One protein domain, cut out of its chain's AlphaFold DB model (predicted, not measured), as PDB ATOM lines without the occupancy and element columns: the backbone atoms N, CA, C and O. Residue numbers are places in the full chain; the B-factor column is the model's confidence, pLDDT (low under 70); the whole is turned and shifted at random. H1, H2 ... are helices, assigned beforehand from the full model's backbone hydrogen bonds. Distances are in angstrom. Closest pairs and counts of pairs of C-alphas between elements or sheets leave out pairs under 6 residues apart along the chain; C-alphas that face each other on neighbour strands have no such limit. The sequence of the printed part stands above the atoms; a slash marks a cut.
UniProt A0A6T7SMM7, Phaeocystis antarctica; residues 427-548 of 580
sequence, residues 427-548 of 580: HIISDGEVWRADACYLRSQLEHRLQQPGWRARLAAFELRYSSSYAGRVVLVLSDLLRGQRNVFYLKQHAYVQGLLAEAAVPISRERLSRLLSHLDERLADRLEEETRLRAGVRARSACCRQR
ATOM      1  N   HIS A 427     -52.162 -39.027  14.239       93.56
ATOM      2  CA  HIS A 427     -50.763 -38.843  13.868       93.56
ATOM      3  C   HIS A 427     -50.592 -37.698  12.861       93.56
ATOM      4  O   HIS A 427     -49.834 -36.769  13.128       93.56
ATOM      5  N   ILE A 428     -51.360 -37.693  11.769       92.44
ATOM      6  CA  ILE A 428     -51.283 -36.659  10.727       92.44
ATOM      7  C   ILE A 428     -51.724 -35.285  11.254       92.44
ATOM      8  O   ILE A 428     -51.138 -34.261  10.897       92.44
ATOM      9  N   ILE A 429     -52.739 -35.231  12.124       91.38
ATOM     10  CA  ILE A 429     -53.141 -33.980  12.784       91.38
ATOM     11  C   ILE A 429     -52.002 -33.472  13.673       91.38
ATOM     12  O   ILE A 429     -51.650 -32.294  13.585       91.38
ATOM     13  N   SER A 430     -51.404 -34.350  14.483       93.00
ATOM     14  CA  SER A 430     -50.301 -33.996  15.377       93.00
ATOM     15  C   SER A 430     -49.067 -33.521  14.606       93.00
ATOM     16  O   SER A 430     -48.479 -32.499  14.959       93.00
ATOM     17  N   ASP A 431     -48.736 -34.170  13.491       90.25
ATOM     18  CA  ASP A 431     -47.629 -33.783  12.620       90.25
ATOM     19  C   ASP A 431     -47.897 -32.423  11.966       90.25
ATOM     20  O   ASP A 431     -47.022 -31.551  11.946       90.25
ATOM     21  N   GLY A 432     -49.139 -32.179  11.539       87.94
ATOM     22  CA  GLY A 432     -49.576 -30.880  11.038       87.94
ATOM     23  C   GLY A 432     -49.489 -29.764  12.087       87.94
ATOM     24  O   GLY A 432     -49.106 -28.638  11.759       87.94
ATOM     25  N   GLU A 433     -49.810 -30.047  13.350       89.94
ATOM     26  CA  GLU A 433     -49.662 -29.099  14.463       89.94
ATOM     27  C   GLU A 433     -48.196 -28.797  14.775       89.94
ATOM     28  O   GLU A 433     -47.832 -27.628  14.935       89.94
ATOM     29  N   VAL A 434     -47.339 -29.822  14.797       90.88
ATOM     30  CA  VAL A 434     -45.889 -29.667  14.970       90.88
ATOM     31  C   VAL A 434     -45.303 -28.832  13.834       90.88
ATOM     32  O   VAL A 434     -44.539 -27.898  14.087       90.88
ATOM     33  N   TRP A 435     -45.705 -29.101  12.590       88.50
ATOM     34  CA  TRP A 435     -45.284 -28.319  11.432       88.50
ATOM     35  C   TRP A 435     -45.733 -26.857  11.537       88.50
ATOM     36  O   TRP A 435     -44.923 -25.952  11.331       88.50
ATOM     37  N   ARG A 436     -46.993 -26.598  11.921       86.31
ATOM     38  CA  ARG A 436     -47.510 -25.233  12.134       86.31
ATOM     39  C   ARG A 436     -46.731 -24.504  13.227       86.31
ATOM     40  O   ARG A 436     -46.353 -23.350  13.037       86.31
ATOM     41  N   ALA A 437     -46.441 -25.172  14.341       91.19
ATOM     42  CA  ALA A 437     -45.638 -24.604  15.419       91.19
ATOM     43  C   ALA A 437     -44.211 -24.264  14.952       91.19
ATOM     44  O   ALA A 437     -43.694 -23.193  15.279       91.19
ATOM     45  N   ASP A 438     -43.589 -25.135  14.154       91.50
ATOM     46  CA  ASP A 438     -42.262 -24.902  13.581       91.50
ATOM     47  C   ASP A 438     -42.274 -23.755  12.551       91.50
ATOM     48  O   ASP A 438     -41.350 -22.937  12.530       91.50
ATOM     49  N   ALA A 439     -43.335 -23.630  11.751       86.44
ATOM     50  CA  ALA A 439     -43.494 -22.558  10.769       86.44
ATOM     51  C   ALA A 439     -43.721 -21.199  11.449       86.44
ATOM     52  O   ALA A 439     -43.058 -20.222  11.101       86.44
ATOM     53  N   CYS A 440     -44.586 -21.140  12.468       87.88
ATOM     54  CA  CYS A 440     -44.800 -19.942  13.284       87.88
ATOM     55  C   CYS A 440     -43.521 -19.523  14.017       87.88
ATOM     56  O   CYS A 440     -43.189 -18.336  14.054       87.88
ATOM     57  N   TYR A 441     -42.764 -20.487  14.552       92.12
ATOM     58  CA  TYR A 441     -41.458 -20.213  15.141       92.12
ATOM     59  C   TYR A 441     -40.523 -19.572  14.114       92.12
ATOM     60  O   TYR A 441     -39.996 -18.488  14.359       92.12
ATOM     61  N   LEU A 442     -40.370 -20.184  12.937       89.56
ATOM     62  CA  LEU A 442     -39.522 -19.647  11.876       89.56
ATOM     63  C   LEU A 442     -39.965 -18.237  11.447       89.56
ATOM     64  O   LEU A 442     -39.125 -17.343  11.337       89.56
ATOM     65  N   ARG A 443     -41.272 -18.019  11.277       86.50
ATOM     66  CA  ARG A 443     -41.866 -16.711  10.972       86.50
ATOM     67  C   ARG A 443     -41.507 -15.664  12.022       86.50
ATOM     68  O   ARG A 443     -40.951 -14.632  11.662       86.50
ATOM     69  N   SER A 444     -41.740 -15.951  13.301       89.62
ATOM     70  CA  SER A 444     -41.437 -15.014  14.391       89.62
ATOM     71  C   SER A 444     -39.949 -14.644  14.446       89.62
ATOM     72  O   SER A 444     -39.599 -13.483  14.654       89.62
ATOM     73  N   GLN A 445     -39.055 -15.606  14.187       92.19
ATOM     74  CA  GLN A 445     -37.616 -15.346  14.128       92.19
ATOM     75  C   GLN A 445     -37.243 -14.460  12.934       92.19
ATOM     76  O   GLN A 445     -36.413 -13.560  13.066       92.19
ATOM     77  N   LEU A 446     -37.858 -14.687  11.773       85.94
ATOM     78  CA  LEU A 446     -37.636 -13.878  10.577       85.94
ATOM     79  C   LEU A 446     -38.165 -12.452  10.747       85.94
ATOM     80  O   LEU A 446     -37.454 -11.506  10.417       85.94
ATOM     81  N   GLU A 447     -39.365 -12.284  11.296       86.25
ATOM     82  CA  GLU A 447     -39.957 -10.976  11.596       86.25
ATOM     83  C   GLU A 447     -39.099 -10.201  12.602       86.25
ATOM     84  O   GLU A 447     -38.754  -9.044  12.356       86.25
ATOM     85  N   HIS A 448     -38.651 -10.857  13.677       89.88
ATOM     86  CA  HIS A 448     -37.743 -10.252  14.649       89.88
ATOM     87  C   HIS A 448     -36.423  -9.800  14.003       89.88
ATOM     88  O   HIS A 448     -35.923  -8.714  14.295       89.88
ATOM     89  N   ARG A 449     -35.859 -10.595  13.082       87.75
ATOM     90  CA  ARG A 449     -34.650 -10.216  12.330       87.75
ATOM     91  C   ARG A 449     -34.900  -9.067  11.359       87.75
ATOM     92  O   ARG A 449     -34.064  -8.173  11.271       87.75
ATOM     93  N   LEU A 450     -36.046  -9.042  10.680       84.25
ATOM     94  CA  LEU A 450     -36.431  -7.968   9.757       84.25
ATOM     95  C   LEU A 450     -36.592  -6.609  10.448       84.25
ATOM     96  O   LEU A 450     -36.356  -5.582   9.811       84.25
ATOM     97  N   GLN A 451     -36.950  -6.600  11.733       89.50
ATOM     98  CA  GLN A 451     -37.030  -5.386  12.548       89.50
ATOM     99  C   GLN A 451     -35.652  -4.843  12.967       89.50
ATOM    100  O   GLN A 451     -35.542  -3.671  13.324       89.50
ATOM    101  N   GLN A 452     -34.582  -5.647  12.907       92.12
ATOM    102  CA  GLN A 452     -33.248  -5.186  13.292       92.12
ATOM    103  C   GLN A 452     -32.676  -4.212  12.240       92.12
ATOM    104  O   GLN A 452     -32.675  -4.510  11.036       92.12
ATOM    105  N   PRO A 453     -32.147  -3.044  12.656       92.88
ATOM    106  CA  PRO A 453     -31.581  -2.071  11.731       92.88
ATOM    107  C   PRO A 453     -30.406  -2.677  10.953       92.88
ATOM    108  O   PRO A 453     -29.543  -3.360  11.500       92.88
ATOM    109  N   GLY A 454     -30.389  -2.438   9.639       88.81
ATOM    110  CA  GLY A 454     -29.386  -2.989   8.723       88.81
ATOM    111  C   GLY A 454     -29.744  -4.350   8.116       88.81
ATOM    112  O   GLY A 454     -29.097  -4.756   7.150       88.81
ATOM    113  N   TRP A 455     -30.798  -5.028   8.586       83.94
ATOM    114  CA  TRP A 455     -31.210  -6.307   8.003       83.94
ATOM    115  C   TRP A 455     -31.710  -6.171   6.565       83.94
ATOM    116  O   TRP A 455     -31.290  -6.922   5.690       83.94
ATOM    117  N   ARG A 456     -32.513  -5.136   6.284       80.75
ATOM    118  CA  ARG A 456     -32.962  -4.806   4.918       80.75
ATOM    119  C   ARG A 456     -31.788  -4.570   3.963       80.75
ATOM    120  O   ARG A 456     -31.816  -5.042   2.834       80.75
ATOM    121  N   ALA A 457     -30.729  -3.906   4.434       85.62
ATOM    122  CA  ALA A 457     -29.520  -3.683   3.642       85.62
ATOM    123  C   ALA A 457     -28.756  -4.991   3.372       85.62
ATOM    124  O   ALA A 457     -28.250  -5.185   2.270       85.62
ATOM    125  N   ARG A 458     -28.711  -5.914   4.344       82.88
ATOM    126  CA  ARG A 458     -28.138  -7.257   4.147       82.88
ATOM    127  C   ARG A 458     -28.966  -8.097   3.181       82.88
ATOM    128  O   ARG A 458     -28.382  -8.764   2.336       82.88
ATOM    129  N   LEU A 459     -30.293  -8.025   3.269       77.25
ATOM    130  CA  LEU A 459     -31.194  -8.724   2.356       77.25
ATOM    131  C   LEU A 459     -31.027  -8.213   0.916       77.25
ATOM    132  O   LEU A 459     -30.861  -9.015   0.004       77.25
ATOM    133  N   ALA A 460     -30.956  -6.892   0.726       77.50
ATOM    134  CA  ALA A 460     -30.678  -6.277  -0.574       77.50
ATOM    135  C   ALA A 460     -29.282  -6.654  -1.105       77.50
ATOM    136  O   ALA A 460     -29.113  -6.961  -2.284       77.50
ATOM    137  N   ALA A 461     -28.268  -6.689  -0.232       81.81
ATOM    138  CA  ALA A 461     -26.928  -7.144  -0.600       81.81
ATOM    139  C   ALA A 461     -26.906  -8.630  -0.994       81.81
ATOM    140  O   ALA A 461     -26.161  -9.009  -1.896       81.81
ATOM    141  N   PHE A 462     -27.725  -9.462  -0.346       74.25
ATOM    142  CA  PHE A 462     -27.913 -10.867  -0.696       74.25
ATOM    143  C   PHE A 462     -28.620 -11.015  -2.054       74.25
ATOM    144  O   PHE A 462     -28.154 -11.774  -2.903       74.25
ATOM    145  N   GLU A 463     -29.676 -10.231  -2.302       72.81
ATOM    146  CA  GLU A 463     -30.363 -10.124  -3.598       72.81
ATOM    147  C   GLU A 463     -29.419  -9.732  -4.740       72.81
ATOM    148  O   GLU A 463     -29.511 -10.271  -5.840       72.81
ATOM    149  N   LEU A 464     -28.470  -8.834  -4.475       77.25
ATOM    150  CA  LEU A 464     -27.428  -8.442  -5.426       77.25
ATOM    151  C   LEU A 464     -26.390  -9.550  -5.669       77.25
ATOM    152  O   LEU A 464     -25.799  -9.611  -6.748       77.25
ATOM    153  N   ARG A 465     -26.142 -10.411  -4.675       78.06
ATOM    154  CA  ARG A 465     -25.084 -11.434  -4.712       78.06
ATOM    155  C   ARG A 465     -25.545 -12.740  -5.369       78.06
ATOM    156  O   ARG A 465     -24.727 -13.431  -5.975       78.06
ATOM    157  N   TYR A 466     -26.837 -13.055  -5.309       71.25
ATOM    158  CA  TYR A 466     -27.433 -14.226  -5.957       71.25
ATOM    159  C   TYR A 466     -28.292 -13.796  -7.152       71.25
ATOM    160  O   TYR A 466     -29.184 -12.975  -7.004       71.25
ATOM    161  N   SER A 467     -28.039 -14.352  -8.348       61.78
ATOM    162  CA  SER A 467     -28.685 -13.924  -9.609       61.78
ATOM    163  C   SER A 467     -30.204 -13.729  -9.452       61.78
ATOM    164  O   SER A 467     -30.851 -14.591  -8.854       61.78
ATOM    165  N   SER A 468     -30.774 -12.685 -10.064       57.50
ATOM    166  CA  SER A 468     -32.175 -12.231  -9.908       57.50
ATOM    167  C   SER A 468     -33.258 -13.319  -9.981       57.50
ATOM    168  O   SER A 468     -34.307 -13.198  -9.355       57.50
ATOM    169  N   SER A 469     -33.012 -14.426 -10.689       63.97
ATOM    170  CA  SER A 469     -33.932 -15.569 -10.728       63.97
ATOM    171  C   SER A 469     -34.028 -16.347  -9.402       63.97
ATOM    172  O   SER A 469     -35.018 -17.039  -9.174       63.97
ATOM    173  N   TYR A 470     -33.015 -16.292  -8.537       58.75
ATOM    174  CA  TYR A 470     -32.914 -17.089  -7.310       58.75
ATOM    175  C   TYR A 470     -33.371 -16.327  -6.074       58.75
ATOM    176  O   TYR A 470     -34.112 -16.886  -5.270       58.75
ATOM    177  N   ALA A 471     -32.997 -15.056  -5.948       56.31
ATOM    178  CA  ALA A 471     -33.432 -14.245  -4.820       56.31
ATOM    179  C   ALA A 471     -34.959 -14.046  -4.822       56.31
ATOM    180  O   ALA A 471     -35.597 -14.259  -3.798       56.31
ATOM    181  N   GLY A 472     -35.569 -13.840  -5.998       61.69
ATOM    182  CA  GLY A 472     -37.030 -13.817  -6.127       61.69
ATOM    183  C   GLY A 472     -37.702 -15.129  -5.701       61.69
ATOM    184  O   GLY A 472     -38.770 -15.109  -5.105       61.69
ATOM    185  N   ARG A 473     -37.060 -16.286  -5.925       65.12
ATOM    186  CA  ARG A 473     -37.587 -17.589  -5.476       65.12
ATOM    187  C   ARG A 473     -37.471 -17.777  -3.973       65.12
ATOM    188  O   ARG A 473     -38.375 -18.329  -3.367       65.12
ATOM    189  N   VAL A 474     -36.390 -17.300  -3.373       61.06
ATOM    190  CA  VAL A 474     -36.204 -17.298  -1.920       61.06
ATOM    191  C   VAL A 474     -37.218 -16.394  -1.238       61.06
ATOM    192  O   VAL A 474     -37.824 -16.811  -0.259       61.06
ATOM    193  N   VAL A 475     -37.427 -15.191  -1.772       63.88
ATOM    194  CA  VAL A 475     -38.422 -14.241  -1.265       63.88
ATOM    195  C   VAL A 475     -39.827 -14.812  -1.409       63.88
ATOM    196  O   VAL A 475     -40.601 -14.697  -0.470       63.88
ATOM    197  N   LEU A 476     -40.139 -15.500  -2.512       65.88
ATOM    198  CA  LEU A 476     -41.406 -16.222  -2.661       65.88
ATOM    199  C   LEU A 476     -41.551 -17.336  -1.622       65.88
ATOM    200  O   LEU A 476     -42.547 -17.368  -0.923       65.88
ATOM    201  N   VAL A 477     -40.538 -18.188  -1.442       68.62
ATOM    202  CA  VAL A 477     -40.572 -19.277  -0.450       68.62
ATOM    203  C   VAL A 477     -40.722 -18.743   0.977       68.62
ATOM    204  O   VAL A 477     -41.513 -19.274   1.749       68.62
ATOM    205  N   LEU A 478     -39.980 -17.691   1.329       67.50
ATOM    206  CA  LEU A 478     -40.102 -17.005   2.613       67.50
ATOM    207  C   LEU A 478     -41.466 -16.333   2.752       67.50
ATOM    208  O   LEU A 478     -42.072 -16.445   3.804       67.50
ATOM    209  N   SER A 479     -41.975 -15.681   1.709       67.12
ATOM    210  CA  SER A 479     -43.299 -15.055   1.706       67.12
ATOM    211  C   SER A 479     -44.409 -16.089   1.867       67.12
ATOM    212  O   SER A 479     -45.320 -15.868   2.657       67.12
ATOM    213  N   ASP A 480     -44.308 -17.237   1.202       67.62
ATOM    214  CA  ASP A 480     -45.265 -18.335   1.305       67.62
ATOM    215  C   ASP A 480     -45.215 -18.973   2.701       67.62
ATOM    216  O   ASP A 480     -46.259 -19.144   3.332       67.62
ATOM    217  N   LEU A 481     -44.011 -19.206   3.247       65.12
ATOM    218  CA  LEU A 481     -43.812 -19.631   4.640       65.12
ATOM    219  C   LEU A 481     -44.405 -18.623   5.637       65.12
ATOM    220  O   LEU A 481     -45.101 -19.020   6.569       65.12
ATOM    221  N   LEU A 482     -44.171 -17.324   5.432       65.00
ATOM    222  CA  LEU A 482     -44.695 -16.250   6.282       65.00
ATOM    223  C   LEU A 482     -46.226 -16.144   6.188       65.00
ATOM    224  O   LEU A 482     -46.891 -15.906   7.193       65.00
ATOM    225  N   ARG A 483     -46.803 -16.382   5.007       64.12
ATOM    226  CA  ARG A 483     -48.254 -16.397   4.771       64.12
ATOM    227  C   ARG A 483     -48.932 -17.691   5.233       64.12
ATOM    228  O   ARG A 483     -50.139 -17.830   5.048       64.12
ATOM    229  N   GLY A 484     -48.184 -18.660   5.772       57.03
ATOM    230  CA  GLY A 484     -48.704 -20.000   6.067       57.03
ATOM    231  C   GLY A 484     -49.209 -20.736   4.817       57.03
ATOM    232  O   GLY A 484     -49.913 -21.741   4.916       57.03
ATOM    233  N   GLN A 485     -48.871 -20.236   3.626       58.56
ATOM    234  CA  GLN A 485     -49.262 -20.806   2.349       58.56
ATOM    235  C   GLN A 485     -48.352 -21.999   2.058       58.56
ATOM    236  O   GLN A 485     -47.138 -21.875   1.931       58.56
ATOM    237  N   ARG A 486     -48.943 -23.183   1.881       53.41
ATOM    238  CA  ARG A 486     -48.205 -24.422   1.578       53.41
ATOM    239  C   ARG A 486     -47.741 -24.537   0.111       53.41
ATOM    240  O   ARG A 486     -47.454 -25.634  -0.363       53.41
ATOM    241  N   ASN A 487     -47.705 -23.437  -0.642       48.78
ATOM    242  CA  ASN A 487     -47.389 -23.427  -2.075       48.78
ATOM    243  C   ASN A 487     -45.882 -23.252  -2.319       48.78
ATOM    244  O   ASN A 487     -45.449 -22.236  -2.837       48.78
ATOM    245  N   VAL A 488     -45.059 -24.245  -1.988       50.38
ATOM    246  CA  VAL A 488     -43.600 -24.102  -2.134       50.38
ATOM    247  C   VAL A 488     -43.105 -24.824  -3.385       50.38
ATOM    248  O   VAL A 488     -43.103 -26.047  -3.460       50.38
ATOM    249  N   PHE A 489     -42.663 -24.055  -4.381       48.81
ATOM    250  CA  PHE A 489     -42.249 -24.567  -5.695       48.81
ATOM    251  C   PHE A 489     -40.728 -24.770  -5.877       48.81
ATOM    252  O   PHE A 489     -40.306 -25.107  -6.981       48.81
ATOM    253  N   TYR A 490     -39.858 -24.567  -4.870       51.97
ATOM    254  CA  TYR A 490     -38.420 -24.366  -5.169       51.97
ATOM    255  C   TYR A 490     -37.346 -25.041  -4.298       51.97
ATOM    256  O   TYR A 490     -36.179 -24.669  -4.420       51.97
ATOM    257  N   LEU A 491     -37.641 -26.063  -3.493       49.31
ATOM    258  CA  LEU A 491     -36.687 -26.538  -2.482       49.31
ATOM    259  C   LEU A 491     -36.093 -27.935  -2.670       49.31
ATOM    260  O   LEU A 491     -35.994 -28.691  -1.728       49.31
ATOM    261  N   LYS A 492     -35.475 -28.218  -3.824       53.44
ATOM    262  CA  LYS A 492     -34.524 -29.354  -3.914       53.44
ATOM    263  C   LYS A 492     -33.184 -29.134  -3.188       53.44
ATOM    264  O   LYS A 492     -32.273 -29.948  -3.319       53.44
ATOM    265  N   GLN A 493     -33.008 -28.026  -2.471       64.81
ATOM    266  CA  GLN A 493     -31.739 -27.683  -1.829       64.81
ATOM    267  C   GLN A 493     -31.936 -27.409  -0.338       64.81
ATOM    268  O   GLN A 493     -31.854 -26.273   0.121       64.81
ATOM    269  N   HIS A 494     -32.132 -28.482   0.428       66.88
ATOM    270  CA  HIS A 494     -32.131 -28.469   1.894       66.88
ATOM    271  C   HIS A 494     -30.899 -27.733   2.462       66.88
ATOM    272  O   HIS A 494     -31.008 -26.917   3.375       66.88
ATOM    273  N   ALA A 495     -29.727 -27.947   1.850       73.06
ATOM    274  CA  ALA A 495     -28.482 -27.260   2.198       73.06
ATOM    275  C   ALA A 495     -28.538 -25.740   1.961       73.06
ATOM    276  O   ALA A 495     -27.880 -24.980   2.665       73.06
ATOM    277  N   TYR A 496     -29.333 -25.289   0.990       72.88
ATOM    278  CA  TYR A 496     -29.437 -23.879   0.635       72.88
ATOM    279  C   TYR A 496     -30.372 -23.123   1.574       72.88
ATOM    280  O   TYR A 496     -29.998 -22.058   2.044       72.88
ATOM    281  N   VAL A 497     -31.540 -23.682   1.920       77.25
ATOM    282  CA  VAL A 497     -32.405 -23.083   2.959       77.25
ATOM    283  C   VAL A 497     -31.647 -22.993   4.266       77.25
ATOM    284  O   VAL A 497     -31.674 -21.962   4.925       77.25
ATOM    285  N   GLN A 498     -30.912 -24.048   4.609       82.81
ATOM    286  CA  GLN A 498     -30.076 -24.050   5.794       82.81
ATOM    287  C   GLN A 498     -28.980 -22.980   5.726       82.81
ATOM    288  O   GLN A 498     -28.791 -22.257   6.699       82.81
ATOM    289  N   GLY A 499     -28.296 -22.836   4.586       83.00
ATOM    290  CA  GLY A 499     -27.311 -21.775   4.367       83.00
ATOM    291  C   GLY A 499     -27.921 -20.378   4.472       83.00
ATOM    292  O   GLY A 499     -27.340 -19.502   5.101       83.00
ATOM    293  N   LEU A 500     -29.129 -20.197   3.940       79.50
ATOM    294  CA  LEU A 500     -29.846 -18.930   3.963       79.50
ATOM    295  C   LEU A 500     -30.307 -18.554   5.368       79.50
ATOM    296  O   LEU A 500     -30.141 -17.415   5.778       79.50
ATOM    297  N   LEU A 501     -30.851 -19.510   6.122       86.06
ATOM    298  CA  LEU A 501     -31.241 -19.298   7.515       86.06
ATOM    299  C   LEU A 501     -30.017 -19.072   8.412       86.06
ATOM    300  O   LEU A 501     -30.077 -18.251   9.328       86.06
ATOM    301  N   ALA A 502     -28.895 -19.735   8.116       87.12
ATOM    302  CA  ALA A 502     -27.625 -19.515   8.801       87.12
ATOM    303  C   ALA A 502     -27.049 -18.119   8.514       87.12
ATOM    304  O   ALA A 502     -26.669 -17.415   9.447       87.12
ATOM    305  N   GLU A 503     -27.036 -17.681   7.253       84.38
ATOM    306  CA  GLU A 503     -26.631 -16.321   6.866       84.38
ATOM    307  C   GLU A 503     -27.607 -15.280   7.423       84.38
ATOM    308  O   GLU A 503     -27.202 -14.197   7.852       84.38
ATOM    309  N   ALA A 504     -28.883 -15.661   7.533       82.81
ATOM    310  CA  ALA A 504     -29.904 -14.865   8.179       82.81
ATOM    311  C   ALA A 504     -29.766 -14.799   9.716       82.81
ATOM    312  O   ALA A 504     -30.544 -14.117  10.387       82.81
ATOM    313  N   ALA A 505     -28.787 -15.512  10.286       89.62
ATOM    314  CA  ALA A 505     -28.596 -15.681  11.720       89.62
ATOM    315  C   ALA A 505     -29.901 -16.058  12.449       89.62
ATOM    316  O   ALA A 505     -30.124 -15.653  13.593       89.62
ATOM    317  N   VAL A 506     -30.792 -16.797  11.783       90.94
ATOM    318  CA  VAL A 506     -32.043 -17.283  12.362       90.94
ATOM    319  C   VAL A 506     -31.707 -18.536  13.168       90.94
ATOM    320  O   VAL A 506     -31.291 -19.538  12.578       90.94
ATOM    321  N   PRO A 507     -31.839 -18.509  14.507       90.50
ATOM    322  CA  PRO A 507     -31.557 -19.680  15.316       90.50
ATOM    323  C   PRO A 507     -32.675 -20.702  15.089       90.50
ATOM    324  O   PRO A 507     -33.741 -20.608  15.682       90.50
ATOM    325  N   ILE A 508     -32.451 -21.681  14.217       92.38
ATOM    326  CA  ILE A 508     -33.347 -22.824  14.048       92.38
ATOM    327  C   ILE A 508     -32.568 -24.108  14.297       92.38
ATOM    328  O   ILE A 508     -31.449 -24.281  13.807       92.38
ATOM    329  N   SER A 509     -33.140 -25.018  15.085       94.12
ATOM    330  CA  SER A 509     -32.530 -26.329  15.264       94.12
ATOM    331  C   SER A 509     -32.582 -27.104  13.947       94.12
ATOM    332  O   SER A 509     -33.529 -26.984  13.164       94.12
ATOM    333  N   ARG A 510     -31.564 -27.935  13.705       88.06
ATOM    334  CA  ARG A 510     -31.513 -28.792  12.513       88.06
ATOM    335  C   ARG A 510     -32.743 -29.695  12.408       88.06
ATOM    336  O   ARG A 510     -33.212 -29.927  11.304       88.06
ATOM    337  N   GLU A 511     -33.266 -30.147  13.547       90.62
ATOM    338  CA  GLU A 511     -34.453 -30.999  13.641       90.62
ATOM    339  C   GLU A 511     -35.733 -30.282  13.182       90.62
ATOM    340  O   GLU A 511     -36.429 -30.785  12.301       90.62
ATOM    341  N   ARG A 512     -36.009 -29.068  13.689       92.19
ATOM    342  CA  ARG A 512     -37.161 -28.259  13.245       92.19
ATOM    343  C   ARG A 512     -37.070 -27.940  11.761       92.19
ATOM    344  O   ARG A 512     -38.046 -28.072  11.031       92.19
ATOM    345  N   LEU A 513     -35.872 -27.571  11.302       88.81
ATOM    346  CA  LEU A 513     -35.639 -27.299   9.892       88.81
ATOM    347  C   LEU A 513     -35.872 -28.548   9.031       88.81
ATOM    348  O   LEU A 513     -36.511 -28.440   7.991       88.81
ATOM    349  N   SER A 514     -35.413 -29.728   9.463       86.06
ATOM    350  CA  SER A 514     -35.677 -30.969   8.729       86.06
ATOM    351  C   SER A 514     -37.155 -31.342   8.695       86.06
ATOM    352  O   SER A 514     -37.609 -31.787   7.650       86.06
ATOM    353  N   ARG A 515     -37.923 -31.112   9.771       87.62
ATOM    354  CA  ARG A 515     -39.377 -31.367   9.786       87.62
ATOM    355  C   ARG A 515     -40.146 -30.417   8.875       87.62
ATOM    356  O   ARG A 515     -41.067 -30.835   8.176       87.62
ATOM    357  N   LEU A 516     -39.752 -29.142   8.857       85.75
ATOM    358  CA  LEU A 516     -40.302 -28.167   7.918       85.75
ATOM    359  C   LEU A 516     -40.001 -28.571   6.479       85.75
ATOM    360  O   LEU A 516     -40.889 -28.523   5.637       85.75
ATOM    361  N   LEU A 517     -38.762 -28.978   6.200       82.56
ATOM    362  CA  LEU A 517     -38.329 -29.315   4.849       82.56
ATOM    363  C   LEU A 517     -38.863 -30.665   4.368       82.56
ATOM    364  O   LEU A 517     -39.188 -30.759   3.191       82.56
ATOM    365  N   SER A 518     -39.036 -31.665   5.236       79.56
ATOM    366  CA  SER A 518     -39.617 -32.958   4.851       79.56
ATOM    367  C   SER A 518     -41.049 -32.802   4.334       79.56
ATOM    368  O   SER A 518     -41.367 -33.314   3.265       79.56
ATOM    369  N   HIS A 519     -41.865 -31.990   5.013       76.50
ATOM    370  CA  HIS A 519     -43.227 -31.657   4.572       76.50
ATOM    371  C   HIS A 519     -43.253 -30.875   3.250       76.50
ATOM    372  O   HIS A 519     -44.222 -30.938   2.491       76.50
ATOM    373  N   LEU A 520     -42.203 -30.098   2.968       71.25
ATOM    374  CA  LEU A 520     -42.087 -29.351   1.718       71.25
ATOM    375  C   LEU A 520     -41.627 -30.249   0.566       71.25
ATOM    376  O   LEU A 520     -42.185 -30.141  -0.521       71.25
ATOM    377  N   ASP A 521     -40.655 -31.134   0.797       68.00
ATOM    378  CA  ASP A 521     -40.093 -32.037  -0.215       68.00
ATOM    379  C   ASP A 521     -41.125 -33.038  -0.743       68.00
ATOM    380  O   ASP A 521     -41.191 -33.259  -1.955       68.00
ATOM    381  N   GLU A 522     -41.962 -33.597   0.134       64.25
ATOM    382  CA  GLU A 522     -42.994 -34.571  -0.241       64.25
ATOM    383  C   GLU A 522     -44.005 -33.964  -1.230       64.25
ATOM    384  O   GLU A 522     -44.235 -34.488  -2.319       64.25
ATOM    385  N   ARG A 523     -44.477 -32.746  -0.951       62.94
ATOM    386  CA  ARG A 523     -45.397 -32.017  -1.843       62.94
ATOM    387  C   ARG A 523     -44.742 -31.510  -3.117       62.94
ATOM    388  O   ARG A 523     -45.404 -31.351  -4.148       62.94
ATOM    389  N   LEU A 524     -43.447 -31.209  -3.050       59.44
ATOM    390  CA  LEU A 524     -42.677 -30.778  -4.208       59.44
ATOM    391  C   LEU A 524     -42.473 -31.945  -5.172       59.44
ATOM    392  O   LEU A 524     -42.556 -31.732  -6.377       59.44
ATOM    393  N   ALA A 525     -42.260 -33.165  -4.672       55.22
ATOM    394  CA  ALA A 525     -42.195 -34.364  -5.500       55.22
ATOM    395  C   ALA A 525     -43.505 -34.576  -6.279       55.22
ATOM    396  O   ALA A 525     -43.456 -34.692  -7.508       55.22
ATOM    397  N   ASP A 526     -44.653 -34.494  -5.600       58.75
ATOM    398  CA  ASP A 526     -45.977 -34.669  -6.211       58.75
ATOM    399  C   ASP A 526     -46.262 -33.625  -7.299       58.75
ATOM    400  O   ASP A 526     -46.613 -33.958  -8.438       58.75
ATOM    401  N   ARG A 527     -46.045 -32.339  -6.998       60.97
ATOM    402  CA  ARG A 527     -46.291 -31.261  -7.969       60.97
ATOM    403  C   ARG A 527     -45.273 -31.218  -9.099       60.97
ATOM    404  O   ARG A 527     -45.611 -30.806 -10.205       60.97
ATOM    405  N   LEU A 528     -44.024 -31.617  -8.867       54.31
ATOM    406  CA  LEU A 528     -43.002 -31.651  -9.916       54.31
ATOM    407  C   LEU A 528     -43.236 -32.847 -10.845       54.31
ATOM    408  O   LEU A 528     -43.009 -32.730 -12.053       54.31
ATOM    409  N   GLU A 529     -43.776 -33.957 -10.336       60.41
ATOM    410  CA  GLU A 529     -44.323 -35.022 -11.173       60.41
ATOM    411  C   GLU A 529     -45.515 -34.520 -12.008       60.41
ATOM    412  O   GLU A 529     -45.546 -34.733 -13.226       60.41
ATOM    413  N   GLU A 530     -46.447 -33.780 -11.403       65.12
ATOM    414  CA  GLU A 530     -47.582 -33.159 -12.095       65.12
ATOM    415  C   GLU A 530     -47.130 -32.170 -13.184       65.12
ATOM    416  O   GLU A 530     -47.551 -32.268 -14.339       65.12
ATOM    417  N   GLU A 531     -46.195 -31.269 -12.883       63.16
ATOM    418  CA  GLU A 531     -45.679 -30.295 -13.842       63.16
ATOM    419  C   GLU A 531     -44.888 -30.980 -14.963       63.16
ATOM    420  O   GLU A 531     -45.001 -30.608 -16.133       63.16
ATOM    421  N   THR A 532     -44.112 -32.021 -14.649       65.56
ATOM    422  CA  THR A 532     -43.405 -32.814 -15.664       65.56
ATOM    423  C   THR A 532     -44.404 -33.499 -16.595       65.56
ATOM    424  O   THR A 532     -44.217 -33.475 -17.817       65.56
ATOM    425  N   ARG A 533     -45.514 -34.020 -16.054       61.31
ATOM    426  CA  ARG A 533     -46.630 -34.582 -16.832       61.31
ATOM    427  C   ARG A 533     -47.330 -33.512 -17.681       61.31
ATOM    428  O   ARG A 533     -47.551 -33.738 -18.874       61.31
ATOM    429  N   LEU A 534     -47.611 -32.328 -17.133       65.44
ATOM    430  CA  LEU A 534     -48.228 -31.209 -17.856       65.44
ATOM    431  C   LEU A 534     -47.320 -30.685 -18.972       65.44
ATOM    432  O   LEU A 534     -47.765 -30.541 -20.111       65.44
ATOM    433  N   ARG A 535     -46.029 -30.476 -18.695       68.25
ATOM    434  CA  ARG A 535     -45.020 -30.077 -19.686       68.25
ATOM    435  C   ARG A 535     -44.854 -31.143 -20.763       68.25
ATOM    436  O   ARG A 535     -44.755 -30.781 -21.934       68.25
ATOM    437  N   ALA A 536     -44.874 -32.432 -20.421       66.50
ATOM    438  CA  ALA A 536     -44.889 -33.512 -21.409       66.50
ATOM    439  C   ALA A 536     -46.144 -33.434 -22.300       66.50
ATOM    440  O   ALA A 536     -46.040 -33.516 -23.526       66.50
ATOM    441  N   GLY A 537     -47.313 -33.161 -21.712       70.69
ATOM    442  CA  GLY A 537     -48.565 -32.938 -22.437       70.69
ATOM    443  C   GLY A 537     -48.550 -31.696 -23.339       70.69
ATOM    444  O   GLY A 537     -49.036 -31.749 -24.470       70.69
ATOM    445  N   VAL A 538     -47.979 -30.577 -22.887       74.25
ATOM    446  CA  VAL A 538     -47.834 -29.339 -23.675       74.25
ATOM    447  C   VAL A 538     -46.821 -29.527 -24.800       74.25
ATOM    448  O   VAL A 538     -47.094 -29.126 -25.930       74.25
ATOM    449  N   ARG A 539     -45.687 -30.197 -24.552       71.75
ATOM    450  CA  ARG A 539     -44.712 -30.531 -25.602       71.75
ATOM    451  C   ARG A 539     -45.338 -31.425 -26.665       71.75
ATOM    452  O   ARG A 539     -45.205 -31.105 -27.844       71.75
ATOM    453  N   ALA A 540     -46.093 -32.454 -26.270       67.31
ATOM    454  CA  ALA A 540     -46.836 -33.313 -27.192       67.31
ATOM    455  C   ALA A 540     -47.860 -32.522 -28.030       67.31
ATOM    456  O   ALA A 540     -47.939 -32.704 -29.246       67.31
ATOM    457  N   ARG A 541     -48.586 -31.577 -27.413       65.38
ATOM    458  CA  ARG A 541     -49.495 -30.657 -28.121       65.38
ATOM    459  C   ARG A 541     -48.750 -29.727 -29.081       65.38
ATOM    460  O   ARG A 541     -49.171 -29.578 -30.222       65.38
ATOM    461  N   SER A 542     -47.624 -29.151 -28.663       69.88
ATOM    462  CA  SER A 542     -46.814 -28.253 -29.496       69.88
ATOM    463  C   SER A 542     -46.182 -28.979 -30.688       69.88
ATOM    464  O   SER A 542     -46.138 -28.422 -31.783       69.88
ATOM    465  N   ALA A 543     -45.758 -30.235 -30.508       66.88
ATOM    466  CA  ALA A 543     -45.232 -31.084 -31.572       66.88
ATOM    467  C   ALA A 543     -46.332 -31.442 -32.583       66.88
ATOM    468  O   ALA A 543     -46.116 -31.334 -33.790       66.88
ATOM    469  N   CYS A 544     -47.540 -31.756 -32.098       69.12
ATOM    470  CA  CYS A 544     -48.720 -31.978 -32.935       69.12
ATOM    471  C   CYS A 544     -49.110 -30.712 -33.726       69.12
ATOM    472  O   CYS A 544     -49.335 -30.770 -34.936       69.12
ATOM    473  N   CYS A 545     -49.110 -29.535 -33.087       71.31
ATOM    474  CA  CYS A 545     -49.376 -28.259 -33.756       71.31
ATOM    475  C   CYS A 545     -48.274 -27.869 -34.759       71.31
ATOM    476  O   CYS A 545     -48.599 -27.371 -35.835       71.31
ATOM    477  N   ARG A 546     -46.989 -28.142 -34.476       63.44
ATOM    478  CA  ARG A 546     -45.888 -27.921 -35.437       63.44
ATOM    479  C   ARG A 546     -45.981 -28.838 -36.650       63.44
ATOM    480  O   ARG A 546     -45.802 -28.355 -37.762       63.44
ATOM    481  N   GLN A 547     -46.341 -30.111 -36.475       59.78
ATOM    482  CA  GLN A 547     -46.640 -30.997 -37.609       59.78
ATOM    483  C   GLN A 547     -47.820 -30.488 -38.447       59.78
ATOM    484  O   GLN A 547     -47.831 -30.655 -39.662       59.78
ATOM    485  N   ARG A 548     -48.787 -29.810 -37.820       51.84
ATOM    486  CA  ARG A 548     -49.920 -29.178 -38.509       51.84
ATOM    487  C   ARG A 548     -49.541 -27.885 -39.247       51.84
ATOM    488  O   ARG A 548     -50.211 -27.536 -40.214       51.84
TER     489      ARG A 548
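This is residues 427 to 548 of the 580 residues of a protein of Phaeocystis antarctica (UniProt A0A6T7SMM7). A small body of helices has one long helical arm sticking out of it: H1, H2 and H3 make a triangle, H3 folding back to meet H1 with its residues 481 to 482, while residues 512 to 519 of H5 cross H1 and residues 529 to 548 of H5 form the arm. The short helix H4 lies near both H3 and the first part of H5. The printed part has 122 residues with five named helices, H1 to H5 in order along the chain, and no named strand; the class is all helix. The whole is loose, with a radius of gyration of the C-alphas of 17.7 A, and its outline is flat, spanning 60 by 43 by 22 A.

H1 holds residues 427 to 450, 34.3 A from first to last C-alpha, and begins with C-alpha 427 at (-50.763, -38.843, 13.868). H2 follows with residues 455 to 465, 15.0 A long. H3 is residues 468 to 482, 20.9 A long, and ends with C-alpha 482 at (-44.695, -16.250, 6.282). H4 is residues 494 to 503, 14.2 A long. H5, residues 510 to 548, is the longest helix at 54.2 A; it has a kink of 25 degrees near residue 522 and ends with C-alpha 548 at (-49.920, -29.178, -38.509).

H1 and H2 are close but not clearly touching, about perpendicular at 81 degrees; their closest C-alphas, of Leu 450 and Arg 456, are 6.7 A apart. H2 and H3 are also close but not clearly touching, with the closest C-alphas, of Glu 463 and Ala 471, 5.3 A apart. They run opposite ways at a steep tilt of 38 degrees, only just beyond shallow. H3 touches H1 with residues 481 to 482 alone, at a steep tilt of 61 degrees, opposite ways; the closest C-alphas, of Arg 443 and Leu 482, are 5.5 A apart. H3 and H4 are near each other, with 5 pairs of C-alphas within 10 A. H4 and H5 are close but not clearly touching, at a steep tilt of 57 degrees, opposite ways, with the closest C-alphas, of His 494 and Leu 517, 6.9 A apart. H5 touches H1 with residues 512 to 519 alone, about perpendicular at 85 degrees; the closest C-alphas, of Trp 435 and Leu 516, are 6.1 A apart. H1 and H4 are apart, as are H3 and H5. In H1, H2 and H4 every O i to N i+4 pair is within hydrogen-bond range; in H3 it is 9 of 11 and in H5 34 of 35.

The C-alphas farthest apart, of Pro 453 and Arg 548, are 60.0 A apart. Residues 464 to 469 and 529 to 548 stand free; without them the body spans 42 by 26 by 22 A. The printed part has no cut. The link from H3 to H4, 11 residues, is long. The mean pLDDT of the printed part is 74.9, with residues 467 to 494, 521 to 536, 540 to 544 and 546 to 548 under 70.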